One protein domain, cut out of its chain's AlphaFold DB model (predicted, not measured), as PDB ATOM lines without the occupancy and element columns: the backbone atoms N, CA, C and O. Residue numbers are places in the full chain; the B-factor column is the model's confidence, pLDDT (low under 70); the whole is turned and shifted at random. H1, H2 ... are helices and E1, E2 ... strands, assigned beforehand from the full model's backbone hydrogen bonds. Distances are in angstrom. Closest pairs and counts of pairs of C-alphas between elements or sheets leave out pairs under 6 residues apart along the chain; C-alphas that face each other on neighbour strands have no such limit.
ATOM      1  N   ASP A 692     131.816 238.627 233.206       81.75
ATOM      2  CA  ASP A 692     131.199 239.689 232.403       81.75
ATOM      3  C   ASP A 692     130.600 240.818 233.262       81.75
ATOM      4  O   ASP A 692     129.990 241.750 232.738       81.75
ATOM      5  N   ARG A 693     130.770 240.759 234.591       87.88
ATOM      6  CA  ARG A 693     130.329 241.816 235.508       87.88
ATOM      7  C   ARG A 693     131.410 242.886 235.627       87.88
ATOM      8  O   ARG A 693     132.599 242.587 235.751       87.88
ATOM      9  N   ARG A 694     130.983 244.143 235.610       87.88
ATOM     10  CA  ARG A 694     131.822 245.326 235.815       87.88
ATOM     11  C   ARG A 694     130.938 246.466 236.335       87.88
ATOM     12  O   ARG A 694     129.761 246.498 235.966       87.88
ATOM     13  N   PRO A 695     131.468 247.386 237.158       90.62
ATOM     14  CA  PRO A 695     130.737 248.588 237.547       90.62
ATOM     15  C   PRO A 695     130.419 249.493 236.343       90.62
ATOM     16  O   PRO A 695     131.004 249.341 235.267       90.62
ATOM     17  N   ALA A 696     129.500 250.443 236.520       90.62
ATOM     18  CA  ALA A 696     129.124 251.384 235.465       90.62
ATOM     19  C   ALA A 696     130.328 252.220 234.985       90.62
ATOM     20  O   ALA A 696     131.155 252.655 235.784       90.62
ATOM     21  N   GLU A 697     130.421 252.485 233.678       89.38
ATOM     22  CA  GLU A 697     131.582 253.181 233.097       89.38
ATOM     23  C   GLU A 697     131.755 254.607 233.646       89.38
ATOM     24  O   GLU A 697     132.874 255.076 233.841       89.38
ATOM     25  N   GLU A 698     130.649 255.274 233.975       90.25
ATOM     26  CA  GLU A 698     130.622 256.626 234.543       90.25
ATOM     27  C   GLU A 698     131.332 256.766 235.896       90.25
ATOM     28  O   GLU A 698     131.780 257.866 236.225       90.25
ATOM     29  N   ILE A 699     131.478 255.676 236.657       90.62
ATOM     30  CA  ILE A 699     132.154 255.691 237.960       90.62
ATOM     31  C   ILE A 699     133.598 255.187 237.885       90.62
ATOM     32  O   ILE A 699     134.311 255.261 238.875       90.62
ATOM     33  N   LEU A 700     134.075 254.682 236.745       90.62
ATOM     34  CA  LEU A 700     135.413 254.078 236.629       90.62
ATOM     35  C   LEU A 700     136.525 255.067 236.253       90.62
ATOM     36  O   LEU A 700     137.683 254.667 236.111       90.62
ATOM     37  N   GLY A 701     136.202 256.354 236.118       85.62
ATOM     38  CA  GLY A 701     137.079 257.375 235.543       85.62
ATOM     39  C   GLY A 701     138.424 257.566 236.245       85.62
ATOM     40  O   GLY A 701     139.391 257.930 235.578       85.62
ATOM     41  N   GLY A 702     138.547 257.269 237.542       85.62
ATOM     42  CA  GLY A 702     139.861 257.218 238.199       85.62
ATOM     43  C   GLY A 702     140.148 255.914 238.936       85.62
ATOM     44  O   GLY A 702     141.001 255.877 239.821       85.62
ATOM     45  N   PHE A 703     139.521 254.816 238.507       90.50
ATOM     46  CA  PHE A 703     139.957 253.478 238.900       90.50
ATOM     47  C   PHE A 703     141.308 253.134 238.257       90.50
ATOM     48  O   PHE A 703     142.175 252.526 238.890       90.50
ATOM     49  N   GLY A 704     141.495 253.565 237.005       86.25
ATOM     50  CA  GLY A 704     142.539 253.075 236.111       86.25
ATOM     51  C   GLY A 704     142.057 251.867 235.293       86.25
ATOM     52  O   GLY A 704     140.851 251.661 235.159       86.25
ATOM     53  N   PRO A 705     142.968 251.063 234.718       85.31
ATOM     54  CA  PRO A 705     142.582 249.898 233.924       85.31
ATOM     55  C   PRO A 705     141.850 248.857 234.783       85.31
ATOM     56  O   PRO A 705     142.319 248.483 235.863       85.31
ATOM     57  N   TRP A 706     140.716 248.353 234.288       87.94
ATOM     58  CA  TRP A 706     139.951 247.320 234.987       87.94
ATOM     59  C   TRP A 706     140.684 245.964 234.903       87.94
ATOM     60  O   TRP A 706     141.204 245.625 233.838       87.94
ATOM     61  N   PRO A 707     140.731 245.130 235.965       80.06
ATOM     62  CA  PRO A 707     141.613 243.955 236.008       80.06
ATOM     63  C   PRO A 707     141.383 242.928 234.888       80.06
ATOM     64  O   PRO A 707     142.335 242.309 234.413       80.06
ATOM     65  N   GLN A 727     134.719 211.342 249.843       54.16
ATOM     66  CA  GLN A 727     134.833 211.716 251.258       54.16
ATOM     67  C   GLN A 727     136.157 212.469 251.474       54.16
ATOM     68  O   GLN A 727     137.201 211.950 251.070       54.16
ATOM     69  N   PRO A 728     136.146 213.661 252.098       65.38
ATOM     70  CA  PRO A 728     137.369 214.420 252.308       65.38
ATOM     71  C   PRO A 728     138.294 213.652 253.251       65.38
ATOM     72  O   PRO A 728     137.846 213.083 254.254       65.38
ATOM     73  N   ARG A 729     139.601 213.683 252.972       77.06
ATOM     74  CA  ARG A 729     140.597 213.275 253.964       77.06
ATOM     75  C   ARG A 729     140.446 214.215 255.161       77.06
ATOM     76  O   ARG A 729     140.575 215.429 255.013       77.06
ATOM     77  N   ARG A 730     140.116 213.668 256.330       82.00
ATOM     78  CA  ARG A 730     140.113 214.428 257.583       82.00
ATOM     79  C   ARG A 730     141.490 214.347 258.221       82.00
ATOM     80  O   ARG A 730     142.109 213.283 258.184       82.00
ATOM     81  N   ALA A 731     141.957 215.456 258.781       80.81
ATOM     82  CA  ALA A 731     143.155 215.459 259.605       80.81
ATOM     83  C   ALA A 731     142.950 214.499 260.786       80.81
ATOM     84  O   ALA A 731     141.919 214.555 261.458       80.81
ATOM     85  N   GLU A 732     143.917 213.611 261.022       76.00
ATOM     86  CA  GLU A 732     143.889 212.700 262.176       76.00
ATOM     87  C   GLU A 732     143.966 213.488 263.489       76.00
ATOM     88  O   GLU A 732     143.273 213.156 264.450       76.00
ATOM     89  N   ASN A 733     144.754 214.570 263.498       83.81
ATOM     90  CA  ASN A 733     144.839 215.528 264.591       83.81
ATOM     91  C   ASN A 733     145.016 216.957 264.047       83.81
ATOM     92  O   ASN A 733     146.102 217.333 263.607       83.81
ATOM     93  N   ILE A 734     143.943 217.755 264.052       86.88
ATOM     94  CA  ILE A 734     143.952 219.129 263.516       86.88
ATOM     95  C   ILE A 734     144.862 220.073 264.319       86.88
ATOM     96  O   ILE A 734     145.396 221.026 263.759       86.88
ATOM     97  N   ASP A 735     145.087 219.776 265.603       84.81
ATOM     98  CA  ASP A 735     145.910 220.588 266.506       84.81
ATOM     99  C   ASP A 735     147.420 220.413 266.269       84.81
ATOM    100  O   ASP A 735     148.223 221.196 266.776       84.81
ATOM    101  N   GLU A 736     147.822 219.396 265.499       85.06
ATOM    102  CA  GLU A 736     149.217 219.179 265.084       85.06
ATOM    103  C   GLU A 736     149.581 219.911 263.783       85.06
ATOM    104  O   GLU A 736     150.750 219.899 263.387       85.06
ATOM    105  N   LEU A 737     148.600 220.520 263.106       90.94
ATOM    106  CA  LEU A 737     148.811 221.322 261.900       90.94
ATOM    107  C   LEU A 737     149.119 222.781 262.256       90.94
ATOM    108  O   LEU A 737     148.836 223.246 263.365       90.94
ATOM    109  N   ARG A 738     149.709 223.529 261.316       91.88
ATOM    110  CA  ARG A 738     150.007 224.952 261.529       91.88
ATOM    111  C   ARG A 738     148.737 225.778 261.409       91.88
ATOM    112  O   ARG A 738     147.927 225.584 260.507       91.88
ATOM    113  N   ALA A 739     148.557 226.687 262.348       94.06
ATOM    114  CA  ALA A 739     147.345 227.449 262.554       94.06
ATOM    115  C   ALA A 739     147.416 228.767 261.779       94.06
ATOM    116  O   ALA A 739     147.740 229.774 262.383       94.06
ATOM    117  N   ILE A 740     147.119 228.780 260.475       95.62
ATOM    118  CA  ILE A 740     147.319 229.984 259.643       95.62
ATOM    119  C   ILE A 740     146.280 231.079 259.917       95.62
ATOM    120  O   ILE A 740     146.638 232.249 259.982       95.62
ATOM    121  N   THR A 741     145.010 230.718 260.129       96.00
ATOM    122  CA  THR A 741     143.950 231.651 260.565       96.00
ATOM    123  C   THR A 741     143.029 230.998 261.605       96.00
ATOM    124  O   THR A 741     143.241 229.844 262.011       96.00
ATOM    125  N   GLU A 742     141.991 231.713 262.062       95.56
ATOM    126  CA  GLU A 742     140.954 231.158 262.955       95.56
ATOM    127  C   GLU A 742     140.348 229.869 262.385       95.56
ATOM    128  O   GLU A 742     140.174 228.887 263.108       95.56
ATOM    129  N   TYR A 743     140.149 229.821 261.064       97.31
ATOM    130  CA  TYR A 743     139.453 228.722 260.395       97.31
ATOM    131  C   TYR A 743     140.292 227.948 259.370       97.31
ATOM    132  O   TYR A 743     139.816 226.927 258.865       97.31
ATOM    133  N   LEU A 744     141.535 228.364 259.107       96.31
ATOM    134  CA  LEU A 744     142.450 227.738 258.146       96.31
ATOM    135  C   LEU A 744     143.687 227.150 258.842       96.31
ATOM    136  O   LEU A 744     144.345 227.817 259.640       96.31
ATOM    137  N   ALA A 745     144.007 225.898 258.528       96.69
ATOM    138  CA  ALA A 745     145.229 225.223 258.954       96.69
ATOM    139  C   ALA A 745     146.022 224.690 257.758       96.69
ATOM    140  O   ALA A 745     145.449 224.389 256.713       96.69
ATOM    141  N   LEU A 746     147.331 224.549 257.943       95.75
ATOM    142  CA  LEU A 746     148.283 224.075 256.947       95.75
ATOM    143  C   LEU A 746     148.982 222.804 257.432       95.75
ATOM    144  O   LEU A 746     149.630 222.799 258.482       95.75
ATOM    145  N   ASP A 747     148.906 221.749 256.626       94.44
ATOM    146  CA  ASP A 747     149.880 220.661 256.667       94.44
ATOM    147  C   ASP A 747     151.040 221.025 255.736       94.44
ATOM    148  O   ASP A 747     150.896 220.989 254.513       94.44
ATOM    149  N   LEU A 748     152.175 221.424 256.316       92.62
ATOM    150  CA  LEU A 748     153.341 221.868 255.552       92.62
ATOM    151  C   LEU A 748     154.006 220.708 254.797       92.62
ATOM    152  O   LEU A 748     154.471 220.897 253.675       92.62
ATOM    153  N   ASP A 749     154.017 219.501 255.369       90.88
ATOM    154  CA  ASP A 749     154.631 218.330 254.736       90.88
ATOM    155  C   ASP A 749     153.834 217.909 253.501       90.88
ATOM    156  O   ASP A 749     154.406 217.673 252.434       90.88
ATOM    157  N   ALA A 750     152.507 217.850 253.649       91.25
ATOM    158  CA  ALA A 750     151.588 217.490 252.575       91.25
ATOM    159  C   ALA A 750     151.228 218.660 251.644       91.25
ATOM    160  O   ALA A 750     150.534 218.431 250.656       91.25
ATOM    161  N   GLU A 751     151.649 219.889 251.966       95.00
ATOM    162  CA  GLU A 751     151.274 221.126 251.265       95.00
ATOM    163  C   GLU A 751     149.757 221.216 251.041       95.00
ATOM    164  O   GLU A 751     149.276 221.393 249.927       95.00
ATOM    165  N   THR A 752     148.977 221.025 252.107       95.06
ATOM    166  CA  THR A 752     147.511 220.939 252.018       95.06
ATOM    167  C   THR A 752     146.830 221.866 253.025       95.06
ATOM    168  O   THR A 752     147.162 221.870 254.213       95.06
ATOM    169  N   TRP A 753     145.833 222.617 252.554       96.50
ATOM    170  CA  TRP A 753     144.916 223.412 253.364       96.50
ATOM    171  C   TRP A 753     143.869 222.540 254.062       96.50
ATOM    172  O   TRP A 753     143.272 221.653 253.448       96.50
ATOM    173  N   PHE A 754     143.562 222.854 255.318       97.19
ATOM    174  CA  PHE A 754     142.517 222.213 256.116       97.19
ATOM    175  C   PHE A 754     141.598 223.244 256.769       97.19
ATOM    176  O   PHE A 754     142.038 224.292 257.240       97.19
ATOM    177  N   CYS A 755     140.312 222.913 256.874       96.88
ATOM    178  CA  CYS A 755     139.383 223.656 257.716       96.88
ATOM    179  C   CYS A 755     139.623 223.303 259.187       96.88
ATOM    180  O   CYS A 755     139.473 222.144 259.577       96.88
ATOM    181  N   ARG A 756     139.912 224.297 260.030       95.44
ATOM    182  CA  ARG A 756     140.135 224.079 261.470       95.44
ATOM    183  C   ARG A 756     138.890 223.682 262.241       95.44
ATOM    184  O   ARG A 756     138.992 222.955 263.218       95.44
ATOM    185  N   SER A 757     137.725 224.138 261.790       95.12
ATOM    186  CA  SER A 757     136.457 223.868 262.472       95.12
ATOM    187  C   SER A 757     136.051 222.390 262.368       95.12
ATOM    188  O   SER A 757     135.622 221.794 263.350       95.12
ATOM    189  N   CYS A 758     136.210 221.764 261.192       94.56
ATOM    190  CA  CYS A 758     135.761 220.382 260.962       94.56
ATOM    191  C   CYS A 758     136.870 219.373 260.624       94.56
ATOM    192  O   CYS A 758     136.586 218.180 260.483       94.56
ATOM    193  N   GLY A 759     138.114 219.831 260.462       94.62
ATOM    194  CA  GLY A 759     139.275 219.006 260.127       94.62
ATOM    195  C   GLY A 759     139.302 218.480 258.689       94.62
ATOM    196  O   GLY A 759     140.134 217.634 258.376       94.62
ATOM    197  N   ALA A 760     138.394 218.917 257.813       94.56
ATOM    198  CA  ALA A 760     138.364 218.469 256.424       94.56
ATOM    199  C   ALA A 760     139.457 219.148 255.585       94.56
ATOM    200  O   ALA A 760     139.655 220.360 255.688       94.56
ATOM    201  N   SER A 761     140.131 218.365 254.739       94.94
ATOM    202  CA  SER A 761     141.025 218.872 253.693       94.94
ATOM    203  C   SER A 761     140.251 219.762 252.719       94.94
ATOM    204  O   SER A 761     139.185 219.369 252.250       94.94
ATOM    205  N   LEU A 762     140.807 220.929 252.400       93.62
ATOM    206  CA  LEU A 762     140.258 221.887 251.439       93.62
ATOM    207  C   LEU A 762     140.935 221.741 250.070       93.62
ATOM    208  O   LEU A 762     140.245 221.551 249.073       93.62
ATOM    209  N   GLY A 763     142.270 221.760 250.017       92.81
ATOM    210  CA  GLY A 763     143.000 221.706 248.749       92.81
ATOM    211  C   GLY A 763     144.494 221.991 248.869       92.81
ATOM    212  O   GLY A 763     145.039 221.980 249.968       92.81
ATOM    213  N   ASP A 764     145.145 222.217 247.731       94.00
ATOM    214  CA  ASP A 764     146.581 222.502 247.617       94.00
ATOM    215  C   ASP A 764     146.949 223.826 248.307       94.00
ATOM    216  O   ASP A 764     146.329 224.859 248.045       94.00
ATOM    217  N   ALA A 765     147.968 223.795 249.171       94.06
ATOM    218  CA  ALA A 765     148.463 224.958 249.899       94.06
ATOM    219  C   ALA A 765     149.161 226.010 249.022       94.06
ATOM    220  O   ALA A 765     149.327 227.148 249.456       94.06
ATOM    221  N   ARG A 766     149.572 225.650 247.799       94.12
ATOM    222  CA  ARG A 766     150.179 226.576 246.826       94.12
ATOM    223  C   ARG A 766     149.148 227.394 246.052       94.12
ATOM    224  O   ARG A 766     149.509 228.389 245.427       94.12
ATOM    225  N   ALA A 767     147.886 226.977 246.072       93.75
ATOM    226  CA  ALA A 767     146.778 227.724 245.499       93.75
ATOM    227  C   ALA A 767     146.103 228.608 246.558       93.75
ATOM    228  O   ALA A 767     146.227 228.385 247.768       93.75
ATOM    229  N   ASN A 768     145.339 229.595 246.091       95.56
ATOM    230  CA  ASN A 768     144.560 230.450 246.971       95.56
ATOM    231  C   ASN A 768     143.491 229.615 247.694       95.56
ATOM    232  O   ASN A 768     142.629 229.004 247.062       95.56
ATOM    233  N   TYR A 769     143.501 229.623 249.031       95.94
ATOM    234  CA  TYR A 769     142.570 228.835 249.848       95.94
ATOM    235  C   TYR A 769     141.089 229.132 249.539       95.94
ATOM    236  O   TYR A 769     140.225 228.264 249.703       95.94
ATOM    237  N   LYS A 770     140.787 230.343 249.050       96.56
ATOM    238  CA  LYS A 770     139.441 230.767 248.640       96.56
ATOM    239  C   LYS A 770     138.904 230.000 247.436       96.56
ATOM    240  O   LYS A 770     137.689 229.873 247.310       96.56
ATOM    241  N   GLU A 771     139.773 229.439 246.597       95.38
ATOM    242  CA  GLU A 771     139.381 228.603 245.453       95.38
ATOM    243  C   GLU A 771     138.741 227.277 245.886       95.38
ATOM    244  O   GLU A 771     138.000 226.657 245.123       95.38
ATOM    245  N   PHE A 772     138.987 226.854 247.130       95.75
ATOM    246  CA  PHE A 772     138.432 225.635 247.724       95.75
ATOM    247  C   PHE A 772     137.231 225.904 248.644       95.75
ATOM    248  O   PHE A 772     136.718 224.987 249.291       95.75
ATOM    249  N   CYS A 773     136.788 227.158 248.729       97.06
ATOM    250  CA  CYS A 773     135.619 227.558 249.502       97.06
ATOM    251  C   CYS A 773     134.355 227.552 248.633       97.06
ATOM    252  O   CYS A 773     134.413 227.698 247.411       97.06
ATOM    253  N   LEU A 774     133.194 227.439 249.278       98.00
ATOM    254  CA  LEU A 774     131.938 227.859 248.659       98.00
ATOM    255  C   LEU A 774     131.819 229.380 248.764       98.00
ATOM    256  O   LEU A 774     132.090 229.942 249.824       98.00
ATOM    257  N   ILE A 775     131.394 230.032 247.689       97.62
ATOM    258  CA  ILE A 775     131.307 231.488 247.587       97.62
ATOM    259  C   ILE A 775     129.843 231.899 247.512       97.62
ATOM    260  O   ILE A 775     129.098 231.413 246.661       97.62
ATOM    261  N   ARG A 776     129.428 232.824 248.375       95.94
ATOM    262  CA  ARG A 776     128.129 233.497 248.271       95.94
ATOM    263  C   ARG A 776     128.363 234.995 248.150       95.94
ATOM    264  O   ARG A 776     129.096 235.571 248.947       95.94
ATOM    265  N   GLU A 777     127.735 235.615 247.162       94.31
ATOM    266  CA  GLU A 777     127.644 237.071 247.081       94.31
ATOM    267  C   GLU A 777     126.280 237.522 247.596       94.31
ATOM    268  O   GLU A 777     125.254 236.935 247.244       94.31
ATOM    269  N   ARG A 778     126.290 238.546 248.449       92.69
ATOM    270  CA  ARG A 778     125.109 239.167 249.048       92.69
ATOM    271  C   ARG A 778     125.129 240.663 248.796       92.69
ATOM    272  O   ARG A 778     126.208 241.263 248.688       92.69
ATOM    273  N   THR A 779     123.947 241.262 248.730       92.00
ATOM    274  CA  THR A 779     123.861 242.721 248.782       92.00
ATOM    275  C   THR A 779     124.129 243.189 250.217       92.00
ATOM    276  O   THR A 779     123.827 242.460 251.172       92.00
ATOM    277  N   PRO A 780     124.729 244.375 250.414       89.75
ATOM    278  CA  PRO A 780     124.995 244.897 251.752       89.75
ATOM    279  C   PRO A 780     123.745 244.955 252.656       89.75
ATOM    280  O   PRO A 780     123.825 244.661 253.845       89.75
ATOM    281  N   GLU A 781     122.561 245.231 252.115       88.94
ATOM    282  CA  GLU A 781     121.301 245.311 252.874       88.94
ATOM    283  C   GLU A 781     120.847 243.965 253.458       88.94
ATOM    284  O   GLU A 781     120.002 243.927 254.351       88.94
ATOM    285  N   GLU A 782     121.390 242.843 252.978       89.69
ATOM    286  CA  GLU A 782     121.106 241.535 253.565       89.69
ATOM    287  C   GLU A 782     121.916 241.275 254.850       89.69
ATOM    288  O   GLU A 782     121.549 240.400 255.642       89.69
ATOM    289  N   VAL A 783     123.043 241.967 255.041       89.62
ATOM    290  CA  VAL A 783     123.969 241.764 256.174       89.62
ATOM    291  C   VAL A 783     123.957 242.908 257.181       89.62
ATOM    292  O   VAL A 783     124.296 242.680 258.339       89.62
ATOM    293  N   TYR A 784     123.531 244.102 256.774       87.69
ATOM    294  CA  TYR A 784     123.407 245.254 257.662       87.69
ATOM    295  C   TYR A 784     121.940 245.589 257.931       87.69
ATOM    296  O   TYR A 784     121.098 245.388 257.052       87.69
ATOM    297  N   PRO A 785     121.613 246.118 259.123       81.31
ATOM    298  CA  PRO A 785     120.251 246.524 259.417       81.31
ATOM    299  C   PRO A 785     119.768 247.563 258.393       81.31
ATOM    300  O   PRO A 785     120.526 248.459 258.020       81.31
ATOM    301  N   PRO A 786     118.497 247.503 257.967       68.88
ATOM    302  CA  PRO A 786     117.958 248.426 256.966       68.88
ATOM    303  C   PRO A 786     117.776 249.854 257.500       68.88
ATOM    304  O   PRO A 786     117.553 250.785 256.728       68.88
ATOM    305  N   LYS A 787     117.833 250.037 258.823       67.75
ATOM    306  CA  LYS A 787     117.762 251.355 259.455       67.75
ATOM    307  C   LYS A 787     119.089 252.103 259.287       67.75
ATOM    308  O   LYS A 787     120.136 251.484 259.153       67.75
ATOM    309  N   TRP A 788     119.040 253.436 259.310       65.31
ATOM    310  CA  TRP A 788     120.221 254.317 259.411       65.31
ATOM    311  C   TRP A 788     121.209 254.312 258.249       65.31
ATOM    312  O   TRP A 788     122.223 254.999 258.312       65.31
ATOM    313  N   GLY A 789     120.919 253.580 257.172       63.62
ATOM    314  CA  GLY A 789     121.780 253.560 255.997       63.62
ATOM    315  C   GLY A 789     123.140 252.897 256.239       63.62
ATOM    316  O   GLY A 789     124.085 253.211 255.530       63.62
ATOM    317  N   TYR A 790     123.240 251.964 257.191       76.62
ATOM    318  CA  TYR A 790     124.486 251.256 257.519       76.62
ATOM    319  C   TYR A 790     125.120 250.502 256.346       76.62
ATOM    320  O   TYR A 790     126.334 250.300 256.309       76.62
ATOM    321  N   ALA A 791     124.284 250.045 255.420       84.12
ATOM    322  CA  ALA A 791     124.682 249.273 254.259       84.12
ATOM    323  C   ALA A 791     125.407 250.145 253.220       84.12
ATOM    324  O   ALA A 791     124.951 251.245 252.884       84.12
ATOM    325  N   ALA A 792     126.494 249.612 252.665       87.25
ATOM    326  CA  ALA A 792     127.076 250.107 251.424       87.25
ATOM    327  C   ALA A 792     126.054 250.087 250.271       87.25
ATOM    328  O   ALA A 792     125.059 249.370 250.318       87.25
ATOM    329  N   ASP A 793     126.314 250.865 249.224       88.25
ATOM    330  CA  ASP A 793     125.478 250.893 248.020       88.25
ATOM    331  C   ASP A 793     125.702 249.603 247.207       88.25
ATOM    332  O   ASP A 793     126.832 249.308 246.809       88.25
ATOM    333  N   ALA A 794     124.643 248.824 246.969       88.38
ATOM    334  CA  ALA A 794     124.717 247.535 246.278       88.38
ATOM    335  C   ALA A 794     125.215 247.624 244.820       88.38
ATOM    336  O   ALA A 794     125.766 246.644 244.306       88.38
ATOM    337  N   ASP A 795     125.076 248.780 244.160       88.44
ATOM    338  CA  ASP A 795     125.608 248.992 242.806       88.44
ATOM    339  C   ASP A 795     127.138 249.179 242.814       88.44
ATOM    340  O   ASP A 795     127.812 248.985 241.797       88.44
ATOM    341  N   TRP A 796     127.700 249.530 243.973       91.50
ATOM    342  CA  TRP A 796     129.122 249.803 244.166       91.50
ATOM    343  C   TRP A 796     129.835 248.662 244.872       91.50
ATOM    344  O   TRP A 796     130.944 248.309 244.480       91.50
ATOM    345  N   CYS A 797     129.213 248.076 245.893       92.19
ATOM    346  CA  CYS A 797     129.828 247.116 246.793       92.19
ATOM    347  C   CYS A 797     129.029 245.814 246.852       92.19
ATOM    348  O   CYS A 797     127.813 245.796 247.019       92.19
ATOM    349  N   THR A 798     129.735 244.692 246.771       92.56
ATOM    350  CA  THR A 798     129.201 243.354 247.011       92.56
ATOM    351  C   THR A 798     129.921 242.731 248.202       92.56
ATOM    352  O   THR A 798     131.151 242.803 248.301       92.56
ATOM    353  N   VAL A 799     129.156 242.095 249.093       95.06
ATOM    354  CA  VAL A 799     129.691 241.327 250.222       95.06
ATOM    355  C   VAL A 799     129.881 239.893 249.760       95.06
ATOM    356  O   VAL A 799     128.917 239.211 249.413       95.06
ATOM    357  N   ARG A 800     131.132 239.437 249.715       95.81
ATOM    358  CA  ARG A 800     131.488 238.089 249.274       95.81
ATOM    359  C   ARG A 800     131.954 237.267 250.464       95.81
ATOM    360  O   ARG A 800     132.972 237.582 251.076       95.81
ATOM    361  N   GLU A 801     131.207 236.216 250.762       97.69
ATOM    362  CA  GLU A 801     131.408 235.321 251.898       97.69
ATOM    363  C   GLU A 801     132.008 233.996 251.409       97.69
ATOM    364  O   GLU A 801     131.520 233.409 250.437       97.69
ATOM    365  N   PHE A 802     133.050 233.517 252.089       98.31
ATOM    366  CA  PHE A 802     133.745 232.271 251.769       98.31
ATOM    367  C   PHE A 802     133.492 231.238 252.865       98.31
ATOM    368  O   PHE A 802     133.828 231.456 254.027       98.31
ATOM    369  N   TYR A 803     132.921 230.094 252.499       98.38
ATOM    370  CA  TYR A 803     132.511 229.048 253.430       98.38
ATOM    371  C   TYR A 803     133.294 227.754 253.242       98.38
ATOM    372  O   TYR A 803     133.587 227.343 252.118       98.38
ATOM    373  N   CYS A 804     133.532 227.033 254.337       97.56
ATOM    374  CA  CYS A 804     133.958 225.643 254.241       97.56
ATOM    375  C   CYS A 804     132.852 224.797 253.575       97.56
ATOM    376  O   CYS A 804     131.734 224.757 254.103       97.56
ATOM    377  N   PRO A 805     133.153 224.034 252.505       96.31
ATOM    378  CA  PRO A 805     132.166 223.200 251.813       96.31
ATOM    379  C   PRO A 805     131.608 222.050 252.666       96.31
ATOM    380  O   PRO A 805     130.596 221.450 252.310       96.31
ATOM    381  N   HIS A 806     132.258 221.719 253.785       95.00
ATOM    382  CA  HIS A 806     131.906 220.562 254.609       95.00
ATOM    383  C   HIS A 806     131.107 220.900 255.869       95.00
ATOM    384  O   HIS A 806     130.276 220.093 256.281       95.00
ATOM    385  N   CYS A 807     131.360 222.049 256.502       95.75
ATOM    386  CA  CYS A 807     130.674 222.440 257.740       95.75
ATOM    387  C   CYS A 807     129.992 223.812 257.685       95.75
ATOM    388  O   CYS A 807     129.325 224.181 258.649       95.75
ATOM    389  N   GLY A 808     130.153 224.581 256.602       97.31
ATOM    390  CA  GLY A 808     129.523 225.896 256.467       97.31
ATOM    391  C   GLY A 808     130.057 226.957 257.439       97.31
ATOM    392  O   GLY A 808     129.395 227.976 257.651       97.31
ATOM    393  N   VAL A 809     131.221 226.733 258.068       98.00
ATOM    394  CA  VAL A 809     131.930 227.801 258.795       98.00
ATOM    395  C   VAL A 809     132.387 228.867 257.812       98.00
ATOM    396  O   VAL A 809     132.836 228.538 256.712       98.00
ATOM    397  N   MET A 810     132.229 230.127 258.198       98.12
ATOM    398  CA  MET A 810     132.713 231.261 257.421       98.12
ATOM    399  C   MET A 810     134.224 231.382 257.603       98.12
ATOM    400  O   MET A 810     134.691 231.617 258.708       98.12
ATOM    401  N   ILE A 811     134.978 231.157 256.529       97.50
ATOM    402  CA  ILE A 811     136.443 231.218 256.524       97.50
ATOM    403  C   ILE A 811     136.910 232.662 256.337       97.50
ATOM    404  O   ILE A 811     137.851 233.084 257.005       97.50
ATOM    405  N   ASP A 812     136.263 233.408 255.438       97.25
ATOM    406  CA  ASP A 812     136.620 234.796 255.158       97.25
ATOM    407  C   ASP A 812     135.447 235.604 254.579       97.25
ATOM    408  O   ASP A 812     134.475 235.031 254.076       97.25
ATOM    409  N   VAL A 813     135.557 236.934 254.625       96.25
ATOM    410  CA  VAL A 813     134.614 237.885 254.016       96.25
ATOM    411  C   VAL A 813     135.390 238.994 253.315       96.25
ATOM    412  O   VAL A 813     136.367 239.519 253.841       96.25
ATOM    413  N   THR A 814     134.945 239.389 252.122       94.12
ATOM    414  CA  THR A 814     135.530 240.519 251.386       94.12
ATOM    415  C   THR A 814     134.461 241.463 250.850       94.12
ATOM    416  O   THR A 814     133.362 241.030 250.510       94.12
ATOM    417  N   TYR A 815     134.819 242.741 250.725       93.12
ATOM    418  CA  TYR A 815     133.968 243.813 250.210       93.12
ATOM    419  C   TYR A 815     134.595 244.361 248.941       93.12
ATOM    420  O   TYR A 815     135.702 244.903 248.976       93.12
ATOM    421  N   GLN A 816     133.941 244.148 247.805       92.44
ATOM    422  CA  GLN A 816     134.543 244.417 246.501       92.44
ATOM    423  C   GLN A 816     133.506 244.936 245.512       92.44
ATOM    424  O   GLN A 816     132.323 244.625 245.661       92.44
ATOM    425  N   PRO A 817     133.922 245.676 244.471       93.44
ATOM    426  CA  PRO A 817     133.010 246.024 243.404       93.44
ATOM    427  C   PRO A 817     132.551 244.785 242.620       93.44
ATOM    428  O   PRO A 817     133.328 243.831 242.459       93.44
ATOM    429  N   PRO A 818     131.324 244.799 242.071       90.31
ATOM    430  CA  PRO A 818     130.823 243.733 241.212       90.31
ATOM    431  C   PRO A 818     131.812 243.351 240.100       90.31
ATOM    432  O   PRO A 818     132.266 244.197 239.331       90.31
ATOM    433  N   GLY A 819     132.134 242.059 239.994       89.69
ATOM    434  CA  GLY A 819     133.032 241.528 238.958       89.69
ATOM    435  C   GLY A 819     134.530 241.583 239.274       89.69
ATOM    436  O   GLY A 819     135.330 241.023 238.514       89.69
ATOM    437  N   TYR A 820     134.927 242.198 240.395       92.38
ATOM    438  CA  TYR A 820     136.326 242.217 240.822       92.38
ATOM    439  C   TYR A 820     136.830 240.795 241.164       92.38
ATOM    440  O   TYR A 820     136.086 240.028 241.795       92.38
ATOM    441  N   PRO A 821     138.061 240.414 240.754       91.56
ATOM    442  CA  PRO A 821     138.612 239.080 241.006       91.56
ATOM    443  C   PRO A 821     138.774 238.740 242.492       91.56
ATOM    444  O   PRO A 821     138.959 239.617 243.337       91.56
ATOM    445  N   VAL A 822     138.778 237.443 242.814       92.44
ATOM    446  CA  VAL A 822     139.120 236.972 244.164       92.44
ATOM    447  C   VAL A 822     140.576 237.325 244.485       92.44
ATOM    448  O   VAL A 822     141.486 237.036 243.712       92.44
ATOM    449  N   VAL A 823     140.799 237.956 245.639       90.50
ATOM    450  CA  VAL A 823     142.134 238.359 246.104       90.50
ATOM    451  C   VAL A 823     142.825 237.168 246.773       90.50
ATOM    452  O   VAL A 823     142.207 236.485 247.588       90.50
ATOM    453  N   HIS A 824     144.102 236.940 246.451       93.62
ATOM    454  CA  HIS A 824     144.980 235.983 247.135       93.62
ATOM    455  C   HIS A 824     145.699 236.688 248.293       93.62
ATOM    456  O   HIS A 824     146.789 237.238 248.136       93.62
ATOM    457  N   ASP A 825     145.020 236.766 249.434       92.81
ATOM    458  CA  ASP A 825     145.409 237.586 250.585       92.81
ATOM    459  C   ASP A 825     146.504 236.983 251.470       92.81
ATOM    460  O   ASP A 825     147.161 237.751 252.169       92.81
TER     461      ASP A 825
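What this domain is: This is residues 692 to 707 and 727 to 825 of the 856 residues of the protein "Hydantoinase_B domain-containing protein" of Streptosporangiales bacterium (UniProt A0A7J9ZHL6). What is the shape? With little regular structure, two small three-stranded sheets follow each other along the longest axis, short H1 between them; residues 700 to 705 stick out. What builds it? The 115 printed residues hold E1 E2 E3 H1 E4 E5 E6, mostly strand, only 34 residues; E4 E5 E6 and E1 E2 E3 are meanders, each strand the antiparallel neighbour of the one before. How compact? Loose: radius of gyration of the C-alphas 17.2 A, spans 52 by 36 by 23 A.

Where its parts are: Where is the larger sheet? E4 is residues 774 to 778, E5 798 to 803, 16.0 A long, and E6 810 to 816, 17.2 A, ending at C-alpha (134.543, 244.417, 246.501). And the others? E1 is 744 to 747, from C-alpha (142.450, 227.738, 258.146), E2 752 to 755, E3 761 to 764, H1 769 to 772.

How they stand to each other: What pairs E5? N 776 and O 801 of hairpin E4 and E5 are 3.0 A apart, N 800 and O 814 of hairpin E5 and E6 2.9 A, both within hydrogen-bond range. Where is H1? It is on the sheet E1 E2 E3, height 8.4 A, and only grazes E4 E5 E6.

The domain as a whole: Is it cut? Residues 708 to 726 are not printed; C-alphas 707 and 727 are 36.3 A apart. What is long or uncertain? E4 to E5 is a long link; pLDDT is under 70 at residues 727 to 728 and 786 to 789.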